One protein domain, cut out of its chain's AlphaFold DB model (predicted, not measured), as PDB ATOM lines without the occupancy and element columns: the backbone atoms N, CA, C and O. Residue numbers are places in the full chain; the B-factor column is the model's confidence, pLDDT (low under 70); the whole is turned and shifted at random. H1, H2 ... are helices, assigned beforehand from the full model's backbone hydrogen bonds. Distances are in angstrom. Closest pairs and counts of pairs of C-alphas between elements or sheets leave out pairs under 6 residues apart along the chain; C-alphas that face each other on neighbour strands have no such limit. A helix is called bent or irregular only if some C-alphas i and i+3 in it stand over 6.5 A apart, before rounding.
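Overview. This is residues 4 to 81 of the 83 residues of an uncharacterized protein of Chryseobacterium sp. FH2 (UniProt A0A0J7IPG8). One long helix, H3, makes the crossbar of a flat, open bracket: H1 packs along one side of it, slightly crossed, while short H2 turns off at the bar's first end and long H4 at its other end. H4 folds back from the bar as an arm, and its far part, residues 70 to 80, sticks out with nothing packed on it. The printed part has 78 residues with four named helices in the order H1, H2, H3, H4 and no named strand, and its class is all helix. The whole is loose, with a radius of gyration of the C-alphas of 16.7 A, and its C-alphas span 46 by 37 by 16 A along the three main axes.

Along the chain. The longest helix is H3, residues 40 to 60, which has 21 residues and measures 30.3 A from first to last C-alpha. It begins with C-alpha 40 at (52.478, 49.167, 1.787) and ends with C-alpha 60 at (33.512, 26.175, 7.192). H1, residues 4 to 22, measures 27.4 A, and its first C-alpha, that of Ser 4, is at (41.300, 24.253, 7.572). H1 has a kink of 30 degrees near residue 16 and is irregular, with C-alphas 17 and 20 standing 7.1 A apart where a regular helix has about 5 A. H2, residues 29 to 38, is the shortest of the four at 14.1 A. H4, residues 63 to 80, measures 26.1 A and ends with C-alpha 80 at (21.519, 51.564, 2.720).

Arrangement. H3 touches H1, with 16 pairs of C-alphas within 8 A. The closest C-alphas of the two are those of Leu 8 and Ile 53, 6.1 A apart, and the helix centres are 8.8 A apart. H1 and H3 run opposite ways at a shallow tilt of 33 degrees, only just short of steep. At the end where H3 begins, H2 is close to H3 but not clearly touching it: the closest C-alphas, those of Lys 36 and Phe 43, are 7.8 A apart. The lines of H2 and H3 are about perpendicular, at 74 degrees. At the other end of H3, H4 is close but not clearly touching, and its closest C-alphas to H3 are those of Trp 58 and Lys 66, 7.1 A apart. H3 and H4 run opposite ways at a steep tilt of 55 degrees, with their centres 20.7 A apart. H4 is apart from H1 and from H2, and H1 and H2 are apart too. In H2, H3 and H4 every backbone O of residue i is within hydrogen-bond range of N of residue i+4 inside the helix, while in H1 10 of 15 such pairs are.

Size, cuts and confidence. The two C-alphas farthest apart are those of Asn 30 in H2 and Gln 64 in H4, 46.8 A. The first and last printed C-alphas, those of Ser 4 and Ser 81, are 35.4 A apart. Residues 70 to 81, of which 70 to 80 belong to H4, stand free. Without them the body has 66 residues and spans 47 by 24 by 16 A. The links from H2 to H3, one residue, and from H3 to H4, two residues, are tight, and the link from H1 to H2, six residues, is short; no link is long. The printed part has no cut. The mean pLDDT of the printed part is 93.4, and residue 81 is the one printed residue under 70.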
ATOM      1  N   SER A   4      41.925  22.948   7.824       87.31
ATOM      2  CA  SER A   4      41.300  24.253   7.572       87.31
ATOM      3  C   SER A   4      41.106  25.100   8.834       87.31
ATOM      4  O   SER A   4      41.322  26.306   8.789       87.31
ATOM      5  N   GLU A   5      40.762  24.494   9.974       89.69
ATOM      6  CA  GLU A   5      40.597  25.209  11.251       89.69
ATOM      7  C   GLU A   5      41.949  25.681  11.799       89.69
ATOM      8  O   GLU A   5      42.075  26.792  12.312       89.69
ATOM      9  N   GLN A   6      42.989  24.856  11.644       92.50
ATOM     10  CA  GLN A   6      44.354  25.231  12.015       92.50
ATOM     11  C   GLN A   6      44.885  26.353  11.122       92.50
ATOM     12  O   GLN A   6      45.505  27.291  11.626       92.50
ATOM     13  N   LYS A   7      44.618  26.284   9.810       94.19
ATOM     14  CA  LYS A   7      44.954  27.361   8.876       94.19
ATOM     15  C   LYS A   7      44.230  28.655   9.257       94.19
ATOM     16  O   LYS A   7      44.873  29.697   9.334       94.19
ATOM     17  N   LEU A   8      42.932  28.582   9.555       94.88
ATOM     18  CA  LEU A   8      42.142  29.738   9.979       94.88
ATOM     19  C   LEU A   8      42.711  30.374  11.253       94.88
ATOM     20  O   LEU A   8      42.873  31.591  11.306       94.88
ATOM     21  N   LYS A   9      43.062  29.561  12.258       95.56
ATOM     22  CA  LYS A   9      43.680  30.050  13.497       95.56
ATOM     23  C   LYS A   9      44.985  30.804  13.219       95.56
ATOM     24  O   LYS A   9      45.126  31.934  13.676       95.56
ATOM     25  N   LYS A  10      45.890  30.223  12.424       96.31
ATOM     26  CA  LYS A  10      47.168  30.865  12.064       96.31
ATOM     27  C   LYS A  10      46.968  32.187  11.328       96.31
ATOM     28  O   LYS A  10      47.617  33.168  11.658       96.31
ATOM     29  N   LEU A  11      46.040  32.229  10.372       96.50
ATOM     30  CA  LEU A  11      45.727  33.464   9.652       96.50
ATOM     31  C   LEU A  11      45.156  34.540  10.584       96.50
ATOM     32  O   LEU A  11      45.488  35.711  10.428       96.50
ATOM     33  N   LYS A  12      44.322  34.170  11.567       95.94
ATOM     34  CA  LYS A  12      43.815  35.116  12.576       95.94
ATOM     35  C   LYS A  12      44.939  35.669  13.454       95.94
ATOM     36  O   LYS A  12      44.979  36.874  13.673       95.94
ATOM     37  N   GLU A  13      45.863  34.819  13.898       96.94
ATOM     38  CA  GLU A  13      47.052  35.240  14.655       96.94
ATOM     39  C   GLU A  13      47.952  36.172  13.824       96.94
ATOM     40  O   GLU A  13      48.406  37.204  14.313       96.94
ATOM     41  N   GLU A  14      48.155  35.861  12.543       95.75
ATOM     42  CA  GLU A  14      48.942  36.691  11.625       95.75
ATOM     43  C   GLU A  14      48.250  38.019  11.281       95.75
ATOM     44  O   GLU A  14      48.898  39.047  11.117       95.75
ATOM     45  N   LYS A  15      46.917  38.039  11.212       95.69
ATOM     46  CA  LYS A  15      46.152  39.283  11.075       95.69
ATOM     47  C   LYS A  15      46.303  40.167  12.314       95.69
ATOM     48  O   LYS A  15      46.419  41.383  12.180       95.69
ATOM     49  N   GLU A  16      46.289  39.566  13.502       95.75
ATOM     50  CA  GLU A  16      46.420  40.281  14.774       95.75
ATOM     51  C   GLU A  16      47.816  40.896  14.943       95.75
ATOM     52  O   GLU A  16      47.940  42.024  15.431       95.75
ATOM     53  N   SER A  17      48.866  40.216  14.469       95.81
ATOM     54  CA  SER A  17      50.225  40.774  14.483       95.81
ATOM     55  C   SER A  17      50.362  42.027  13.608       95.81
ATOM     56  O   SER A  17      51.185  42.886  13.912       95.81
ATOM     57  N   LEU A  18      49.502  42.191  12.596       96.00
ATOM     58  CA  LEU A  18      49.407  43.386  11.748       96.00
ATOM     59  C   LEU A  18      48.471  44.474  12.314       96.00
ATOM     60  O   LEU A  18      48.279  45.509  11.678       96.00
ATOM     61  N   SER A  19      47.897  44.295  13.512       94.06
ATOM     62  CA  SER A  19      47.001  45.291  14.135       94.06
ATOM     63  C   SER A  19      47.666  46.651  14.369       94.06
ATOM     64  O   SER A  19      46.977  47.667  14.447       94.06
ATOM     65  N   TYR A  20      48.999  46.683  14.465       94.31
ATOM     66  CA  TYR A  20      49.775  47.905  14.666       94.31
ATOM     67  C   TYR A  20      49.564  48.939  13.546       94.31
ATOM     68  O   TYR A  20      49.596  50.134  13.834       94.31
ATOM     69  N   LEU A  21      49.253  48.490  12.321       94.38
ATOM     70  CA  LEU A  21      48.959  49.343  11.160       94.38
ATOM     71  C   LEU A  21      47.817  50.339  11.407       94.38
ATOM     72  O   LEU A  21      47.728  51.361  10.733       94.38
ATOM     73  N   PHE A  22      46.933  50.024  12.357       91.75
ATOM     74  CA  PHE A  22      45.724  50.793  12.657       91.75
ATOM     75  C   PHE A  22      45.753  51.450  14.041       91.75
ATOM     76  O   PHE A  22      44.753  52.023  14.459       91.75
ATOM     77  N   LYS A  23      46.869  51.336  14.775       90.69
ATOM     78  CA  LYS A  23      47.035  51.925  16.117       90.69
ATOM     79  C   LYS A  23      47.723  53.286  16.089       90.69
ATOM     80  O   LYS A  23      47.814  53.931  17.127       90.69
ATOM     81  N   LYS A  24      48.268  53.680  14.936       88.62
ATOM     82  CA  LYS A  24      48.964  54.948  14.780       88.62
ATOM     83  C   LYS A  24      47.962  56.054  14.454       88.62
ATOM     84  O   LYS A  24      47.231  55.948  13.471       88.62
ATOM     85  N   ASP A  25      47.985  57.104  15.264       92.75
ATOM     86  CA  ASP A  25      47.344  58.376  14.954       92.75
ATOM     87  C   ASP A  25      48.282  59.221  14.081       92.75
ATOM     88  O   ASP A  25      49.507  59.118  14.188       92.75
ATOM     89  N   PHE A  26      47.705  60.029  13.193       94.06
ATOM     90  CA  PHE A  26      48.451  60.877  12.265       94.06
ATOM     91  C   PHE A  26      48.019  62.324  12.426       94.06
ATOM     92  O   PHE A  26      46.823  62.624  12.379       94.06
ATOM     93  N   ASP A  27      48.994  63.224  12.515       93.50
ATOM     94  CA  ASP A  27      48.730  64.657  12.661       93.50
ATOM     95  C   ASP A  27      48.430  65.326  11.309       93.50
ATOM     96  O   ASP A  27      47.921  66.448  11.244       93.50
ATOM     97  N   SER A  28      48.745  64.655  10.193       96.38
ATOM     98  CA  SER A  28      48.493  65.174   8.847       96.38
ATOM     99  C   SER A  28      48.293  64.086   7.791       96.38
ATOM    100  O   SER A  28      48.769  62.957   7.911       96.38
ATOM    101  N   ILE A  29      47.658  64.471   6.679       94.69
ATOM    102  CA  ILE A  29      47.495  63.616   5.493       94.69
ATOM    103  C   ILE A  29      48.855  63.202   4.910       94.69
ATOM    104  O   ILE A  29      49.003  62.075   4.443       94.69
ATOM    105  N   ASN A  30      49.857  64.085   4.944       96.75
ATOM    106  CA  ASN A  30      51.196  63.766   4.441       96.75
ATOM    107  C   ASN A  30      51.872  62.688   5.293       96.75
ATOM    108  O   ASN A  30      52.451  61.757   4.739       96.75
ATOM    109  N   GLU A  31      51.752  62.772   6.620       96.06
ATOM    110  CA  GLU A  31      52.268  61.735   7.517       96.06
ATOM    111  C   GLU A  31      51.576  60.389   7.267       96.06
ATOM    112  O   GLU A  31      52.243  59.364   7.133       96.06
ATOM    113  N   PHE A  32      50.249  60.405   7.112       95.38
ATOM    114  CA  PHE A  32      49.482  59.215   6.761       95.38
ATOM    115  C   PHE A  32      49.926  58.607   5.422       95.38
ATOM    116  O   PHE A  32      50.119  57.397   5.327       95.38
ATOM    117  N   ASN A  33      50.113  59.426   4.383       96.31
ATOM    118  CA  ASN A  33      50.529  58.947   3.064       96.31
ATOM    119  C   ASN A  33      51.945  58.358   3.079       96.31
ATOM    120  O   ASN A  33      52.176  57.327   2.440       96.31
ATOM    121  N   ASN A  34      52.868  58.971   3.826       96.69
ATOM    122  CA  ASN A  34      54.217  58.437   4.004       96.69
ATOM    123  C   ASN A  34      54.161  57.089   4.725       96.69
ATOM    124  O   ASN A  34      54.656  56.102   4.191       96.69
ATOM    125  N   TYR A  35      53.444  57.010   5.849       96.94
ATOM    126  CA  TYR A  35      53.264  55.762   6.592       96.94
ATOM    127  C   TYR A  35      52.623  54.660   5.743       96.94
ATOM    128  O   TYR A  35      53.083  53.522   5.716       96.94
ATOM    129  N   LYS A  36      51.571  54.994   4.992       94.44
ATOM    130  CA  LYS A  36      50.905  54.055   4.086       94.44
ATOM    131  C   LYS A  36      51.854  53.519   3.014       94.44
ATOM    132  O   LYS A  36      51.747  52.350   2.654       94.44
ATOM    133  N   THR A  37      52.743  54.365   2.502       96.56
ATOM    134  CA  THR A  37      53.742  53.977   1.497       96.56
ATOM    135  C   THR A  37      54.839  53.113   2.119       96.56
ATOM    136  O   THR A  37      55.169  52.067   1.572       96.56
ATOM    137  N   GLU A  38      55.350  53.496   3.290       97.06
ATOM    138  CA  GLU A  38      56.374  52.749   4.035       97.06
ATOM    139  C   GLU A  38      55.894  51.350   4.445       97.06
ATOM    140  O   GLU A  38      56.658  50.390   4.388       97.06
ATOM    141  N   HIS A  39      54.615  51.219   4.803       97.31
ATOM    142  CA  HIS A  39      54.000  49.965   5.239       97.31
ATOM    143  C   HIS A  39      53.131  49.304   4.157       97.31
ATOM    144  O   HIS A  39      52.263  48.483   4.470       97.31
ATOM    145  N   GLN A  40      53.330  49.648   2.880       96.94
ATOM    146  CA  GLN A  40      52.478  49.167   1.787       96.94
ATOM    147  C   GLN A  40      52.399  47.633   1.739       96.94
ATOM    148  O   GLN A  40      51.307  47.078   1.594       96.94
ATOM    149  N   GLU A  41      53.531  46.944   1.901       97.25
ATOM    150  CA  GLU A  41      53.585  45.477   1.870       97.25
ATOM    151  C   GLU A  41      52.752  44.843   2.988       97.25
ATOM    152  O   GLU A  41      52.034  43.869   2.754       97.25
ATOM    153  N   ASP A  42      52.784  45.428   4.183       96.81
ATOM    154  CA  ASP A  42      52.020  44.948   5.330       96.81
ATOM    155  C   ASP A  42      50.519  45.216   5.168       96.81
ATOM    156  O   ASP A  42      49.701  44.354   5.504       96.81
ATOM    157  N   PHE A  43      50.128  46.344   4.565       96.94
ATOM    158  CA  PHE A  43      48.736  46.582   4.172       96.94
ATOM    159  C   PHE A  43      48.252  45.579   3.115       96.94
ATOM    160  O   PHE A  43      47.146  45.033   3.230       96.94
ATOM    161  N   ASP A  44      49.075  45.291   2.105       96.81
ATOM    162  CA  ASP A  44      48.756  44.306   1.071       96.81
ATOM    163  C   ASP A  44      48.644  42.896   1.660       96.81
ATOM    164  O   ASP A  44      47.722  42.137   1.328       96.81
ATOM    165  N   LYS A  45      49.542  42.553   2.584       96.94
ATOM    166  CA  LYS A  45      49.516  41.303   3.337       96.94
ATOM    167  C   LYS A  45      48.255  41.193   4.191       96.94
ATOM    168  O   LYS A  45      47.550  40.187   4.098       96.94
ATOM    169  N   TYR A  46      47.909  42.240   4.940       97.06
ATOM    170  CA  TYR A  46      46.681  42.295   5.735       97.06
ATOM    171  C   TYR A  46      45.441  42.060   4.864       97.06
ATOM    172  O   TYR A  46      44.575  41.253   5.212       97.06
ATOM    173  N   LYS A  47      45.363  42.717   3.698       96.06
ATOM    174  CA  LYS A  47      44.245  42.563   2.756       96.06
ATOM    175  C   LYS A  47      44.117  41.125   2.249       96.06
ATOM    176  O   LYS A  47      43.001  40.604   2.182       96.06
ATOM    177  N   LYS A  48      45.238  40.480   1.912       97.19
ATOM    178  CA  LYS A  48      45.266  39.070   1.489       97.19
ATOM    179  C   LYS A  48      44.795  38.144   2.611       97.19
ATOM    180  O   LYS A  48      43.866  37.372   2.394       97.19
ATOM    181  N   ILE A  49      45.358  38.288   3.813       96.94
ATOM    182  CA  ILE A  49      44.992  37.481   4.987       96.94
ATOM    183  C   ILE A  49      43.506  37.641   5.315       96.94
ATOM    184  O   ILE A  49      42.813  36.646   5.511       96.94
ATOM    185  N   LYS A  50      42.992  38.877   5.323       96.06
ATOM    186  CA  LYS A  50      41.570  39.150   5.569       96.06
ATOM    187  C   LYS A  50      40.678  38.385   4.585       96.06
ATOM    188  O   LYS A  50      39.751  37.711   5.020       96.06
ATOM    189  N   LYS A  51      40.995  38.436   3.288       96.25
ATOM    190  CA  LYS A  51      40.237  37.723   2.252       96.25
ATOM    191  C   LYS A  51      40.317  36.202   2.413       96.25
ATOM    192  O   LYS A  51      39.328  35.507   2.197       96.25
ATOM    193  N   GLU A  52      41.484  35.670   2.777       96.50
ATOM    194  CA  GLU A  52      41.639  34.234   3.030       96.50
ATOM    195  C   GLU A  52      40.842  33.766   4.250       96.50
ATOM    196  O   GLU A  52      40.225  32.703   4.185       96.50
ATOM    197  N   ILE A  53      40.820  34.558   5.327       96.31
ATOM    198  CA  ILE A  53      39.992  34.300   6.512       96.31
ATOM    199  C   ILE A  53      38.517  34.253   6.119       96.31
ATOM    200  O   ILE A  53      37.874  33.248   6.387       96.31
ATOM    201  N   GLU A  54      38.010  35.283   5.433       94.00
ATOM    202  CA  GLU A  54      36.604  35.354   5.009       94.00
ATOM    203  C   GLU A  54      36.212  34.144   4.148       94.00
ATOM    204  O   GLU A  54      35.164  33.534   4.355       94.00
ATOM    205  N   ASN A  55      37.077  33.741   3.213       94.88
ATOM    206  CA  ASN A  55      36.830  32.574   2.370       94.88
ATOM    207  C   ASN A  55      36.839  31.257   3.164       94.88
ATOM    208  O   ASN A  55      36.000  30.393   2.926       94.88
ATOM    209  N   LEU A  56      37.773  31.084   4.105       94.62
ATOM    210  CA  LEU A  56      37.820  29.887   4.951       94.62
ATOM    211  C   LEU A  56      36.632  29.823   5.910       94.62
ATOM    212  O   LEU A  56      36.048  28.755   6.065       94.62
ATOM    213  N   GLU A  57      36.255  30.944   6.523       93.69
ATOM    214  CA  GLU A  57      35.063  31.035   7.368       93.69
ATOM    215  C   GLU A  57      33.819  30.670   6.561       93.69
ATOM    216  O   GLU A  57      33.065  29.794   6.975       93.69
ATOM    217  N   TRP A  58      33.673  31.216   5.351       93.06
ATOM    218  CA  TRP A  58      32.597  30.831   4.442       93.06
ATOM    219  C   TRP A  58      32.613  29.335   4.108       93.06
ATOM    220  O   TRP A  58      31.573  28.686   4.102       93.06
ATOM    221  N   GLN A  59      33.773  28.742   3.828       92.56
ATOM    222  CA  GLN A  59      33.863  27.308   3.533       92.56
ATOM    223  C   GLN A  59      33.484  26.429   4.729       92.56
ATOM    224  O   GLN A  59      32.906  25.362   4.523       92.56
ATOM    225  N   LEU A  60      33.795  26.882   5.945       92.19
ATOM    226  CA  LEU A  60      33.512  26.175   7.192       92.19
ATOM    227  C   LEU A  60      32.063  26.347   7.670       92.19
ATOM    228  O   LEU A  60      31.590  25.499   8.421       92.19
ATOM    229  N   MET A  61      31.356  27.386   7.218       93.38
ATOM    230  CA  MET A  61      29.935  27.574   7.516       93.38
ATOM    231  C   MET A  61      29.067  26.459   6.918       93.38
ATOM    232  O   MET A  61      29.214  26.052   5.754       93.38
ATOM    233  N   THR A  62      28.087  26.037   7.706       94.38
ATOM    234  CA  THR A  62      26.985  25.172   7.289       94.38
ATOM    235  C   THR A  62      26.081  25.871   6.261       94.38
ATOM    236  O   THR A  62      26.088  27.101   6.145       94.38
ATOM    237  N   PRO A  63      25.270  25.120   5.491       94.69
ATOM    238  CA  PRO A  63      24.308  25.718   4.562       94.69
ATOM    239  C   PRO A  63      23.348  26.711   5.231       94.69
ATOM    240  O   PRO A  63      23.050  27.745   4.640       94.69
ATOM    241  N   GLN A  64      22.915  26.425   6.463       94.00
ATOM    242  CA  GLN A  64      22.045  27.316   7.229       94.00
ATOM    243  C   GLN A  64      22.761  28.625   7.595       94.00
ATOM    244  O   GLN A  64      22.246  29.699   7.301       94.00
ATOM    245  N   GLU A  65      23.977  28.556   8.147       92.62
ATOM    246  CA  GLU A  65      24.758  29.757   8.497       92.62
ATOM    247  C   GLU A  65      25.057  30.627   7.267       92.62
ATOM    248  O   GLU A  65      25.008  31.856   7.335       92.62
ATOM    249  N   LYS A  66      25.317  30.004   6.111       93.06
ATOM    250  CA  LYS A  66      25.484  30.727   4.840       93.06
ATOM    251  C   LYS A  66      24.222  31.479   4.443       93.06
ATOM    252  O   LYS A  66      24.320  32.614   3.982       93.06
ATOM    253  N   GLN A  67      23.057  30.851   4.597       93.94
ATOM    254  CA  GLN A  67      21.779  31.484   4.297       93.94
ATOM    255  C   GLN A  67      21.534  32.684   5.222       93.94
ATOM    256  O   GLN A  67      21.261  33.775   4.729       93.94
ATOM    257  N   GLU A  68      21.724  32.517   6.531       92.56
ATOM    258  CA  GLU A  68      21.573  33.597   7.515       92.56
ATOM    259  C   GLU A  68      22.527  34.770   7.227       92.56
ATOM    260  O   GLU A  68      22.130  35.937   7.279       92.56
ATOM    261  N   TYR A  69      23.774  34.475   6.841       90.94
ATOM    262  CA  TYR A  69      24.737  35.496   6.429       90.94
ATOM    263  C   TYR A  69      24.280  36.262   5.179       90.94
ATOM    264  O   TYR A  69      24.362  37.491   5.145       90.94
ATOM    265  N   LEU A  70      23.783  35.567   4.151       92.38
ATOM    266  CA  LEU A  70      23.278  36.206   2.930       92.38
ATOM    267  C   LEU A  70      22.043  37.071   3.207       92.38
ATOM    268  O   LEU A  70      21.947  38.182   2.688       92.38
ATOM    269  N   GLU A  71      21.132  36.601   4.059       93.06
ATOM    270  CA  GLU A  71      19.966  37.372   4.493       93.06
ATOM    271  C   GLU A  71      20.377  38.637   5.257       93.06
ATOM    272  O   GLU A  71      19.839  39.716   5.002       93.06
ATOM    273  N   TYR A  72      21.368  38.543   6.147       90.25
ATOM    274  CA  TYR A  72      21.938  39.705   6.830       90.25
ATOM    275  C   TYR A  72      22.551  40.713   5.846       90.25
ATOM    276  O   TYR A  72      22.276  41.912   5.938       90.25
ATOM    277  N   GLN A  73      23.336  40.239   4.873       88.19
ATOM    278  CA  GLN A  73      23.924  41.095   3.837       88.19
ATOM    279  C   GLN A  73      22.850  41.798   2.996       88.19
ATOM    280  O   GLN A  73      23.001  42.979   2.680       88.19
ATOM    281  N   ASN A  74      21.758  41.105   2.664       89.62
ATOM    282  CA  ASN A  74      20.635  41.696   1.938       89.62
ATOM    283  C   ASN A  74      19.933  42.778   2.764       89.62
ATOM    284  O   ASN A  74      19.740  43.874   2.251       89.62
ATOM    285  N   LYS A  75      19.667  42.533   4.054       89.56
ATOM    286  CA  LYS A  75      19.061  43.536   4.950       89.56
ATOM    287  C   LYS A  75      19.909  44.798   5.085       89.56
ATOM    288  O   LYS A  75      19.367  45.896   5.151       89.56
ATOM    289  N   ILE A  76      21.237  44.659   5.141       88.62
ATOM    290  CA  ILE A  76      22.135  45.821   5.136       88.62
ATOM    291  C   ILE A  76      22.001  46.572   3.820       88.62
ATOM    292  O   ILE A  76      21.799  47.779   3.848       88.62
ATOM    293  N   LYS A  77      22.102  45.881   2.680       86.12
ATOM    294  CA  LYS A  77      21.963  46.534   1.376       86.12
ATOM    295  C   LYS A  77      20.640  47.276   1.285       86.12
ATOM    296  O   LYS A  77      20.666  48.460   1.029       86.12
ATOM    297  N   GLU A  78      19.519  46.634   1.587       85.75
ATOM    298  CA  GLU A  78      18.199  47.277   1.594       85.75
ATOM    299  C   GLU A  78      18.160  48.521   2.491       85.75
ATOM    300  O   GLU A  78      17.677  49.559   2.063       85.75
ATOM    301  N   LYS A  79      18.746  48.459   3.694       83.38
ATOM    302  CA  LYS A  79      18.796  49.598   4.624       83.38
ATOM    303  C   LYS A  79      19.624  50.788   4.117       83.38
ATOM    304  O   LYS A  79      19.400  51.905   4.571       83.38
ATOM    305  N   TYR A  80      20.593  50.550   3.238       74.69
ATOM    306  CA  TYR A  80      21.519  51.564   2.720       74.69
ATOM    307  C   TYR A  80      21.419  51.743   1.191       74.69
ATOM    308  O   TYR A  80      22.294  52.364   0.599       74.69
ATOM    309  N   SER A  81      20.385  51.183   0.555       66.00
ATOM    310  CA  SER A  81      20.088  51.318  -0.882       66.00
ATOM    311  C   SER A  81      19.071  52.433  -1.173       66.00
ATOM    312  O   SER A  81      18.770  52.662  -2.339       66.00
TER     313      SER A  81